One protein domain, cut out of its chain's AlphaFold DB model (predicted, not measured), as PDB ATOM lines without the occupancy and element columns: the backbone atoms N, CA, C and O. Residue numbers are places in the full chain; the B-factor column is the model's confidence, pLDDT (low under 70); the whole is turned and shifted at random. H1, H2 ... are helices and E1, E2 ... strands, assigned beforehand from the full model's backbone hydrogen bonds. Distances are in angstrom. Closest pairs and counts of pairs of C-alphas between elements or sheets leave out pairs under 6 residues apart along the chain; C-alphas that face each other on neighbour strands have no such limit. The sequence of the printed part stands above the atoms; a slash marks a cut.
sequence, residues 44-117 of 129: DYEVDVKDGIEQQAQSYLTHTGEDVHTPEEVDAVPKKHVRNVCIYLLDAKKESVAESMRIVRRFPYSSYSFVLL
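This is residues 44 to 117 of the 129 residues of an uncharacterized protein of Steinernema glaseri (UniProt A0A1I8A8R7). A small, twisted four-strand sheet has one long helix, H2, packed along one face in two layers, with no named helix on the other face. Beside the sheet's E2 edge, a long loop, residues 56 to 70, leads to the short helix H1, off the sheet. The printed part has 74 residues, in the order E1, E2, H1, E3, H2, E4; the sheet runs E2, E1, E3, E4 and is mixed, and the class is mixed, helices and strands. The whole is compact, radius of gyration of the C-alphas 11.9 A, but elongated in outline, 35 by 21 by 19 A.

Find C-alpha 44 at (-29.295, 8.380, 31.587); from there E1 runs 20.0 A to residue 50. E2 is residues 53 to 55, and H1 residues 71 to 76. E3, residues 82 to 89, spans 19.5 A. H2 spans 19.0 A from residue 94 to C-alpha 106 at (-35.785, 10.048, 43.217). E4, residues 111 to 116, ends at (-39.322, -6.948, 32.468).

Begin at the hairpin E1 and E2, antiparallel, with N 55 and O 48 2.7 A apart. E1 and E3 are parallel at 21 degrees; N 45 and O 84 are 2.8 A apart. E3 and E4 are parallel at 15 degrees; N 87 and O 113 are 2.8 A apart. The sheet is only just strongly twisted, its C-alphas up to 4.1 A off the best plane. E3, H2 and E4 form a strand-helix-strand unit, two parallel neighbour strands with a helix between, its crossover right-handed. H2 is on the sheet at a height of 8.2 A, over E1 and E3, along the strands, at 17 degrees to E1 on the local plane; its closest C-alphas to E1 are those of Ser 96 and Lys 50, 5.8 A. H1 is not on the sheet and is apart from H2. In H1 and H2 every O i to N i+4 pair is within hydrogen-bond range.

The two farthest C-alphas, of Thr 64 and Lys 94, are 36.8 A apart. The printed part has no cut. The link E2 to H1 is long. Residues 56 to 71 have pLDDT under 70.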
ATOM      1  N   ASP A  44     -28.417   9.524  31.379       82.19
ATOM      2  CA  ASP A  44     -29.295   8.380  31.587       82.19
ATOM      3  C   ASP A  44     -28.949   7.700  32.917       82.19
ATOM      4  O   ASP A  44     -27.826   7.809  33.396       82.19
ATOM      5  N   TYR A  45     -29.930   7.066  33.552       84.44
ATOM      6  CA  TYR A  45     -29.750   6.262  34.754       84.44
ATOM      7  C   TYR A  45     -30.326   4.876  34.498       84.44
ATOM      8  O   TYR A  45     -31.527   4.725  34.265       84.44
ATOM      9  N   GLU A  46     -29.470   3.869  34.552       86.38
ATOM     10  CA  GLU A  46     -29.862   2.470  34.442       86.38
ATOM     11  C   GLU A  46     -29.752   1.791  35.809       86.38
ATOM     12  O   GLU A  46     -28.855   2.101  36.594       86.38
ATOM     13  N   VAL A  47     -30.706   0.915  36.129       86.75
ATOM     14  CA  VAL A  47     -30.680   0.139  37.373       86.75
ATOM     15  C   VAL A  47     -31.391  -1.198  37.212       86.75
ATOM     16  O   VAL A  47     -32.502  -1.277  36.682       86.75
ATOM     17  N   ASP A  48     -30.763  -2.239  37.741       89.25
ATOM     18  CA  ASP A  48     -31.356  -3.560  37.897       89.25
ATOM     19  C   ASP A  48     -32.059  -3.649  39.253       89.25
ATOM     20  O   ASP A  48     -31.513  -3.257  40.281       89.25
ATOM     21  N   VAL A  49     -33.269  -4.196  39.290       90.38
ATOM     22  CA  VAL A  49     -34.023  -4.427  40.522       90.38
ATOM     23  C   VAL A  49     -34.391  -5.897  40.604       90.38
ATOM     24  O   VAL A  49     -35.039  -6.451  39.710       90.38
ATOM     25  N   LYS A  50     -33.990  -6.524  41.709       90.69
ATOM     26  CA  LYS A  50     -34.309  -7.916  42.013       90.69
ATOM     27  C   LYS A  50     -34.563  -8.087  43.495       90.69
ATOM     28  O   LYS A  50     -33.825  -7.540  44.308       90.69
ATOM     29  N   ASP A  51     -35.571  -8.868  43.843       91.12
ATOM     30  CA  ASP A  51     -35.954  -9.184  45.213       91.12
ATOM     31  C   ASP A  51     -36.189  -7.918  46.064       91.12
ATOM     32  O   ASP A  51     -35.976  -7.923  47.273       91.12
ATOM     33  N   GLY A  52     -36.630  -6.823  45.427       88.88
ATOM     34  CA  GLY A  52     -36.800  -5.517  46.071       88.88
ATOM     35  C   GLY A  52     -35.505  -4.757  46.373       88.88
ATOM     36  O   GLY A  52     -35.524  -3.863  47.212       88.88
ATOM     37  N   ILE A  53     -34.388  -5.107  45.733       89.56
ATOM     38  CA  ILE A  53     -33.075  -4.497  45.963       89.56
ATOM     39  C   ILE A  53     -32.559  -3.886  44.654       89.56
ATOM     40  O   ILE A  53     -32.538  -4.564  43.624       89.56
ATOM     41  N   GLU A  54     -32.128  -2.617  44.706       88.50
ATOM     42  CA  GLU A  54     -31.355  -1.969  43.635       88.50
ATOM     43  C   GLU A  54     -29.991  -2.673  43.511       88.50
ATOM     44  O   GLU A  54     -29.181  -2.650  44.441       88.50
ATOM     45  N   GLN A  55     -29.732  -3.313  42.374       81.38
ATOM     46  CA  GLN A  55     -28.437  -3.898  42.059       81.38
ATOM     47  C   GLN A  55     -27.527  -2.873  41.382       81.38
ATOM     48  O   GLN A  55     -27.956  -1.968  40.668       81.38
ATOM     49  N   GLN A  56     -26.236  -3.015  41.660       61.97
ATOM     50  CA  GLN A  56     -25.216  -1.982  41.499       61.97
ATOM     51  C   GLN A  56     -24.676  -1.885  40.060       61.97
ATOM     52  O   GLN A  56     -23.470  -1.806  39.850       61.97
ATOM     53  N   ALA A  57     -25.559  -1.905  39.063       55.81
ATOM     54  CA  ALA A  57     -25.234  -1.579  37.678       55.81
ATOM     55  C   ALA A  57     -25.781  -0.182  37.381       55.81
ATOM     56  O   ALA A  57     -26.785  -0.022  36.699       55.81
ATOM     57  N   GLN A  58     -25.160   0.825  37.991       58.69
ATOM     58  CA  GLN A  58     -25.493   2.222  37.750       58.69
ATOM     59  C   GLN A  58     -24.546   2.726  36.664       58.69
ATOM     60  O   GLN A  58     -23.338   2.786  36.884       58.69
ATOM     61  N   SER A  59     -25.076   3.043  35.489       59.22
ATOM     62  CA  SER A  59     -24.328   3.757  34.456       59.22
ATOM     63  C   SER A  59     -24.968   5.117  34.225       59.22
ATOM     64  O   SER A  59     -26.188   5.230  34.080       59.22
ATOM     65  N   TYR A  60     -24.132   6.154  34.207       62.06
ATOM     66  CA  TYR A  60     -24.482   7.410  33.559       62.06
ATOM     67  C   TYR A  60     -23.839   7.449  32.196       62.06
ATOM     68  O   TYR A  60     -22.615   7.482  32.104       62.06
ATOM     69  N   LEU A  61     -24.664   7.529  31.159       56.00
ATOM     70  CA  LEU A  61     -24.181   7.873  29.837       56.00
ATOM     71  C   LEU A  61     -24.302   9.385  29.657       56.00
ATOM     72  O   LEU A  61     -25.398   9.936  29.563       56.00
ATOM     73  N   THR A  62     -23.162  10.067  29.627       59.72
ATOM     74  CA  THR A  62     -23.095  11.450  29.144       59.72
ATOM     75  C   THR A  62     -22.983  11.448  27.617       59.72
ATOM     76  O   THR A  62     -22.487  10.491  27.022       59.72
ATOM     77  N   HIS A  63     -23.359  12.537  26.938       58.56
ATOM     78  CA  HIS A  63     -23.122  12.679  25.487       58.56
ATOM     79  C   HIS A  63     -21.638  12.484  25.092       58.56
ATOM     80  O   HIS A  63     -21.337  12.145  23.949       58.56
ATOM     81  N   THR A  64     -20.709  12.713  26.024       57.75
ATOM     82  CA  THR A  64     -19.269  12.493  25.845       57.75
ATOM     83  C   THR A  64     -18.867  11.016  25.830       57.75
ATOM     84  O   THR A  64     -17.722  10.724  25.504       57.75
ATOM     85  N   GLY A  65     -19.791  10.090  26.120       56.94
ATOM     86  CA  GLY A  65     -19.526   8.651  26.158       56.94
ATOM     87  C   GLY A  65     -18.683   8.217  27.355       56.94
ATOM     88  O   GLY A  65     -18.143   7.117  27.344       56.94
ATOM     89  N   GLU A  66     -18.537   9.083  28.360       60.69
ATOM     90  CA  GLU A  66     -17.905   8.715  29.623       60.69
ATOM     91  C   GLU A  66     -18.946   8.003  30.477       60.69
ATOM     92  O   GLU A  66     -19.937   8.621  30.884       60.69
ATOM     93  N   ASP A  67     -18.714   6.709  30.691       63.50
ATOM     94  CA  ASP A  67     -19.479   5.890  31.615       63.50
ATOM     95  C   ASP A  67     -18.986   6.137  33.041       63.50
ATOM     96  O   ASP A  67     -17.811   5.959  33.370       63.50
ATOM     97  N   VAL A  68     -19.913   6.540  33.902       63.03
ATOM     98  CA  VAL A  68     -19.683   6.639  35.342       63.03
ATOM     99  C   VAL A  68     -20.233   5.379  35.991       63.03
ATOM    100  O   VAL A  68     -21.422   5.094  35.845       63.03
ATOM    101  N   HIS A  69     -19.380   4.640  36.702       62.69
ATOM    102  CA  HIS A  69     -19.729   3.332  37.268       62.69
ATOM    103  C   HIS A  69     -19.692   3.279  38.796       62.69
ATOM    104  O   HIS A  69     -20.178   2.307  39.376       62.69
ATOM    105  N   THR A  70     -19.106   4.275  39.470       67.19
ATOM    106  CA  THR A  70     -19.016   4.230  40.933       67.19
ATOM    107  C   THR A  70     -20.259   4.852  41.585       67.19
ATOM    108  O   THR A  70     -20.739   5.892  41.123       67.19
ATOM    109  N   PRO A  71     -20.795   4.258  42.666       68.06
ATOM    110  CA  PRO A  71     -21.943   4.805  43.395       68.06
ATOM    111  C   PRO A  71     -21.737   6.247  43.875       68.06
ATOM    112  O   PRO A  71     -22.672   7.046  43.890       68.06
ATOM    113  N   GLU A  72     -20.511   6.603  44.258       70.56
ATOM    114  CA  GLU A  72     -20.166   7.940  44.738       70.56
ATOM    115  C   GLU A  72     -20.287   8.986  43.627       70.56
ATOM    116  O   GLU A  72     -20.833  10.071  43.835       70.56
ATOM    117  N   GLU A  73     -19.811   8.655  42.428       71.31
ATOM    118  CA  GLU A  73     -19.955   9.524  41.265       71.31
ATOM    119  C   GLU A  73     -21.422   9.599  40.817       71.31
ATOM    120  O   GLU A  73     -21.898  10.673  40.444       71.31
ATOM    121  N   VAL A  74     -22.167   8.495  40.938       71.00
ATOM    122  CA  VAL A  74     -23.605   8.433  40.651       71.00
ATOM    123  C   VAL A  74     -24.413   9.367  41.553       71.00
ATOM    124  O   VAL A  74     -25.313  10.096  41.108       71.00
ATOM    125  N   ASP A  75     -24.094   9.380  42.841       74.69
ATOM    126  CA  ASP A  75     -24.751  10.259  43.798       74.69
ATOM    127  C   ASP A  75     -24.329  11.721  43.663       74.69
ATOM    128  O   ASP A  75     -25.139  12.612  43.940       74.69
ATOM    129  N   ALA A  76     -23.130  11.981  43.142       80.31
ATOM    130  CA  ALA A  76     -22.679  13.328  42.817       80.31
ATOM    131  C   ALA A  76     -23.432  13.948  41.624       80.31
ATOM    132  O   ALA A  76     -23.503  15.179  41.535       80.31
ATOM    133  N   VAL A  77     -24.032  13.145  40.728       76.62
ATOM    134  CA  VAL A  77     -24.814  13.666  39.595       76.62
ATOM    135  C   VAL A  77     -26.071  14.383  40.103       76.62
ATOM    136  O   VAL A  77     -26.953  13.766  40.717       76.62
ATOM    137  N   PRO A  78     -26.243  15.685  39.801       82.75
ATOM    138  CA  PRO A  78     -27.456  16.392  40.176       82.75
ATOM    139  C   PRO A  78     -28.673  15.750  39.504       82.75
ATOM    140  O   PRO A  78     -28.785  15.742  38.285       82.75
ATOM    141  N   LYS A  79     -29.645  15.274  40.287       83.69
ATOM    142  CA  LYS A  79     -30.781  14.476  39.782       83.69
ATOM    143  C   LYS A  79     -31.645  15.192  38.720       83.69
ATOM    144  O   LYS A  79     -32.320  14.545  37.933       83.69
ATOM    145  N   LYS A  80     -31.571  16.529  38.636       81.12
ATOM    146  CA  LYS A  80     -32.178  17.363  37.571       81.12
ATOM    147  C   LYS A  80     -31.592  17.139  36.165       81.12
ATOM    148  O   LYS A  80     -32.177  17.598  35.185       81.12
ATOM    149  N   HIS A  81     -30.415  16.527  36.093       81.25
ATOM    150  CA  HIS A  81     -29.695  16.194  34.866       81.25
ATOM    151  C   HIS A  81     -30.049  14.801  34.345       81.25
ATOM    152  O   HIS A  81     -29.839  14.516  33.173       81.25
ATOM    153  N   VAL A  82     -30.675  13.968  35.179       84.12
ATOM    154  CA  VAL A  82     -31.151  12.648  34.765       84.12
ATOM    155  C   VAL A  82     -32.426  12.809  33.955       84.12
ATOM    156  O   VAL A  82     -33.416  13.356  34.451       84.12
ATOM    157  N   ARG A  83     -32.415  12.358  32.701       85.12
ATOM    158  CA  ARG A  83     -33.558  12.500  31.785       85.12
ATOM    159  C   ARG A  83     -34.201  11.196  31.403       85.12
ATOM    160  O   ARG A  83     -35.412  11.203  31.218       85.12
ATOM    161  N   ASN A  84     -33.449  10.110  31.383       84.75
ATOM    162  CA  ASN A  84     -34.010   8.788  31.186       84.75
ATOM    163  C   ASN A  84     -33.625   7.901  32.359       84.75
ATOM    164  O   ASN A  84     -32.484   7.912  32.811       84.75
ATOM    165  N   VAL A  85     -34.602   7.164  32.864       88.19
ATOM    166  CA  VAL A  85     -34.436   6.175  33.921       88.19
ATOM    167  C   VAL A  85     -34.920   4.841  33.363       88.19
ATOM    168  O   VAL A  85     -36.121   4.665  33.148       88.19
ATOM    169  N   CYS A  86     -34.000   3.918  33.093       89.38
ATOM    170  CA  CYS A  86     -34.317   2.561  32.646       89.38
ATOM    171  C   CYS A  86     -34.206   1.624  33.859       89.38
ATOM    172  O   CYS A  86     -33.157   1.521  34.493       89.38
ATOM    173  N   ILE A  87     -35.325   0.994  34.226       91.12
ATOM    174  CA  ILE A  87     -35.433   0.091  35.374       91.12
ATOM    175  C   ILE A  87     -35.649  -1.321  34.844       91.12
ATOM    176  O   ILE A  87     -36.716  -1.631  34.304       91.12
ATOM    177  N   TYR A  88     -34.658  -2.182  35.033       89.69
ATOM    178  CA  TYR A  88     -34.741  -3.589  34.673       89.69
ATOM    179  C   TYR A  88     -35.265  -4.389  35.866       89.69
ATOM    180  O   TYR A  88     -34.624  -4.505  36.904       89.69
ATOM    181  N   LEU A  89     -36.462  -4.945  35.731       90.19
ATOM    182  CA  LEU A  89     -37.079  -5.808  36.731       90.19
ATOM    183  C   LEU A  89     -36.681  -7.257  36.428       90.19
ATOM    184  O   LEU A  89     -37.194  -7.860  35.483       90.19
ATOM    185  N   LEU A  90     -35.767  -7.806  37.233       88.69
ATOM    186  CA  LEU A  90     -35.274  -9.188  37.119       88.69
ATOM    187  C   LEU A  90     -36.245 -10.223  37.710       88.69
ATOM    188  O   LEU A  90     -36.044 -11.432  37.582       88.69
ATOM    189  N   ASP A  91     -37.301  -9.745  38.361       84.31
ATOM    190  CA  ASP A  91     -38.446 -10.523  38.801       84.31
ATOM    191  C   ASP A  91     -39.712  -9.656  38.836       84.31
ATOM    192  O   ASP A  91     -39.666  -8.426  38.844       84.31
ATOM    193  N   ALA A  92     -40.867 -10.318  38.870       82.69
ATOM    194  CA  ALA A  92     -42.174  -9.672  38.969       82.69
ATOM    195  C   ALA A  92     -42.687  -9.600  40.421       82.69
ATOM    196  O   ALA A  92     -43.899  -9.618  40.652       82.69
ATOM    197  N   LYS A  93     -41.793  -9.584  41.421       89.62
ATOM    198  CA  LYS A  93     -42.200  -9.547  42.829       89.62
ATOM    199  C   LYS A  93     -42.725  -8.165  43.206       89.62
ATOM    200  O   LYS A  93     -42.321  -7.136  42.662       89.62
ATOM    201  N   LYS A  94     -43.635  -8.137  44.181       90.62
ATOM    202  CA  LYS A  94     -44.270  -6.900  44.657       90.62
ATOM    203  C   LYS A  94     -43.238  -5.927  45.231       90.62
ATOM    204  O   LYS A  94     -43.382  -4.719  45.081       90.62
ATOM    205  N   GLU A  95     -42.207  -6.460  45.868       91.44
ATOM    206  CA  GLU A  95     -41.095  -5.725  46.455       91.44
ATOM    207  C   GLU A  95     -40.286  -5.002  45.371       91.44
ATOM    208  O   GLU A  95     -40.019  -3.812  45.505       91.44
ATOM    209  N   SER A  96     -39.999  -5.668  44.250       91.38
ATOM    210  CA  SER A  96     -39.303  -5.075  43.097       91.38
ATOM    211  C   SER A  96     -40.122  -3.955  42.442       91.38
ATOM    212  O   SER A  96     -39.590  -2.907  42.075       91.38
ATOM    213  N   VAL A  97     -41.448  -4.116  42.371       89.19
ATOM    214  CA  VAL A  97     -42.352  -3.040  41.924       89.19
ATOM    215  C   VAL A  97     -42.377  -1.872  42.920       89.19
ATOM    216  O   VAL A  97     -42.441  -0.715  42.514       89.19
ATOM    217  N   ALA A  98     -42.319  -2.137  44.226       93.94
ATOM    218  CA  ALA A  98     -42.271  -1.079  45.232       93.94
ATOM    219  C   ALA A  98     -40.951  -0.291  45.177       93.94
ATOM    220  O   ALA A  98     -40.973   0.937  45.291       93.94
ATOM    221  N   GLU A  99     -39.825  -0.974  44.957       93.81
ATOM    222  CA  GLU A  99     -38.514  -0.335  44.833       93.81
ATOM    223  C   GLU A  99     -38.423   0.524  43.566       93.81
ATOM    224  O   GLU A  99     -38.007   1.681  43.628       93.81
ATOM    225  N   SER A 100     -38.953   0.047  42.436       91.81
ATOM    226  CA  SER A 100     -39.007   0.852  41.209       91.81
ATOM    227  C   SER A 100     -39.808   2.152  41.382       91.81
ATOM    228  O   SER A 100     -39.431   3.201  40.859       91.81
ATOM    229  N   MET A 101     -40.850   2.149  42.218       93.94
ATOM    230  CA  MET A 101     -41.588   3.370  42.564       93.94
ATOM    231  C   MET A 101     -40.794   4.329  43.463       93.94
ATOM    232  O   MET A 101     -41.028   5.541  43.420       93.94
ATOM    233  N   ARG A 102     -39.855   3.832  44.278       93.62
ATOM    234  CA  ARG A 102     -38.923   4.688  45.036       93.62
ATOM    235  C   ARG A 102     -37.919   5.352  44.100       93.62
ATOM    236  O   ARG A 102     -37.706   6.559  44.228       93.62
ATOM    237  N   ILE A 103     -37.412   4.612  43.114       91.19
ATOM    238  CA  ILE A 103     -36.547   5.139  42.050       91.19
ATOM    239  C   ILE A 103     -37.252   6.267  41.289       91.19
ATOM    240  O   ILE A 103     -36.710   7.364  41.182       91.19
ATOM    241  N   VAL A 104     -38.496   6.057  40.842       92.00
ATOM    242  CA  VAL A 104     -39.289   7.088  40.139       92.00
ATOM    243  C   VAL A 104     -39.363   8.393  40.939       92.00
ATOM    244  O   VAL A 104     -39.183   9.485  40.408       92.00
ATOM    245  N   ARG A 105     -39.556   8.308  42.259       93.06
ATOM    246  CA  ARG A 105     -39.621   9.499  43.123       93.06
ATOM    247  C   ARG A 105     -38.272  10.201  43.298       93.06
ATOM    248  O   ARG A 105     -38.264  11.403  43.555       93.06
ATOM    249  N   ARG A 106     -37.148   9.485  43.158       90.19
ATOM    250  CA  ARG A 106     -35.785  10.048  43.217       90.19
ATOM    251  C   ARG A 106     -35.473  10.929  41.999       90.19
ATOM    252  O   ARG A 106     -34.647  11.833  42.113       90.19
ATOM    253  N   PHE A 107     -36.163  10.722  40.873       88.88
ATOM    254  CA  PHE A 107     -35.856  11.356  39.584       88.88
ATOM    255  C   PHE A 107     -37.058  12.061  38.924       88.88
ATOM    256  O   PHE A 107     -37.398  11.783  37.779       88.88
ATOM    257  N   PRO A 108     -37.687  13.054  39.576       86.81
ATOM    258  CA  PRO A 108     -38.968  13.623  39.136       86.81
ATOM    259  C   PRO A 108     -38.952  14.348  37.776       86.81
ATOM    260  O   PRO A 108     -40.011  14.722  37.279       86.81
ATOM    261  N   TYR A 109     -37.778  14.578  37.183       83.19
ATOM    262  CA  TYR A 109     -37.603  15.286  35.908       83.19
ATOM    263  C   TYR A 109     -37.261  14.354  34.737       83.19
ATOM    264  O   TYR A 109     -36.846  14.841  33.676       83.19
ATOM    265  N   SER A 110     -37.409  13.045  34.943       86.81
ATOM    266  CA  SER A 110     -37.027  12.005  33.993       86.81
ATOM    267  C   SER A 110     -38.232  11.324  33.350       86.81
ATOM    268  O   SER A 110     -39.323  11.256  33.918       86.81
ATOM    269  N   SER A 111     -37.996  10.791  32.158       86.88
ATOM    270  CA  SER A 111     -38.801   9.760  31.514       86.88
ATOM    271  C   SER A 111     -38.403   8.387  32.065       86.88
ATOM    272  O   SER A 111     -37.242   8.179  32.422       86.88
ATOM    273  N   TYR A 112     -39.351   7.449  32.120       89.56
ATOM    274  CA  TYR A 112     -39.138   6.125  32.715       89.56
ATOM    275  C   TYR A 112     -39.431   5.012  31.719       89.56
ATOM    276  O   TYR A 112     -40.490   5.005  31.089       89.56
ATOM    277  N   SER A 113     -38.531   4.037  31.670       90.12
ATOM    278  CA  SER A 113     -38.696   2.781  30.946       90.12
ATOM    279  C   SER A 113     -38.606   1.631  31.940       90.12
ATOM    280  O   SER A 113     -37.667   1.563  32.727       90.12
ATOM    281  N   PHE A 114     -39.581   0.724  31.909       90.44
ATOM    282  CA  PHE A 114     -39.571  -0.493  32.719       90.44
ATOM    283  C   PHE A 114     -39.351  -1.686  31.800       90.44
ATOM    284  O   PHE A 114     -40.155  -1.930  30.899       90.44
ATOM    285  N   VAL A 115     -38.279  -2.433  32.038       88.56
ATOM    286  CA  VAL A 115     -37.921  -3.612  31.251       88.56
ATOM    287  C   VAL A 115     -38.112  -4.843  32.123       88.56
ATOM    288  O   VAL A 115     -37.405  -5.040  33.104       88.56
ATOM    289  N   LEU A 116     -39.095  -5.674  31.787       87.50
ATOM    290  CA  LEU A 116     -39.322  -6.948  32.468       87.50
ATOM    291  C   LEU A 116     -38.409  -8.008  31.852       87.50
ATOM    292  O   LEU A 116     -38.659  -8.476  30.740       87.50
ATOM    293  N   LEU A 117     -37.359  -8.391  32.574       80.94
ATOM    294  CA  LEU A 117     -36.447  -9.438  32.132       80.94
ATOM    295  C   LEU A 117     -36.990 -10.796  32.573       80.94
ATOM    296  O   LEU A 117     -37.108 -11.109  33.756       80.94
TER     297      LEU A 117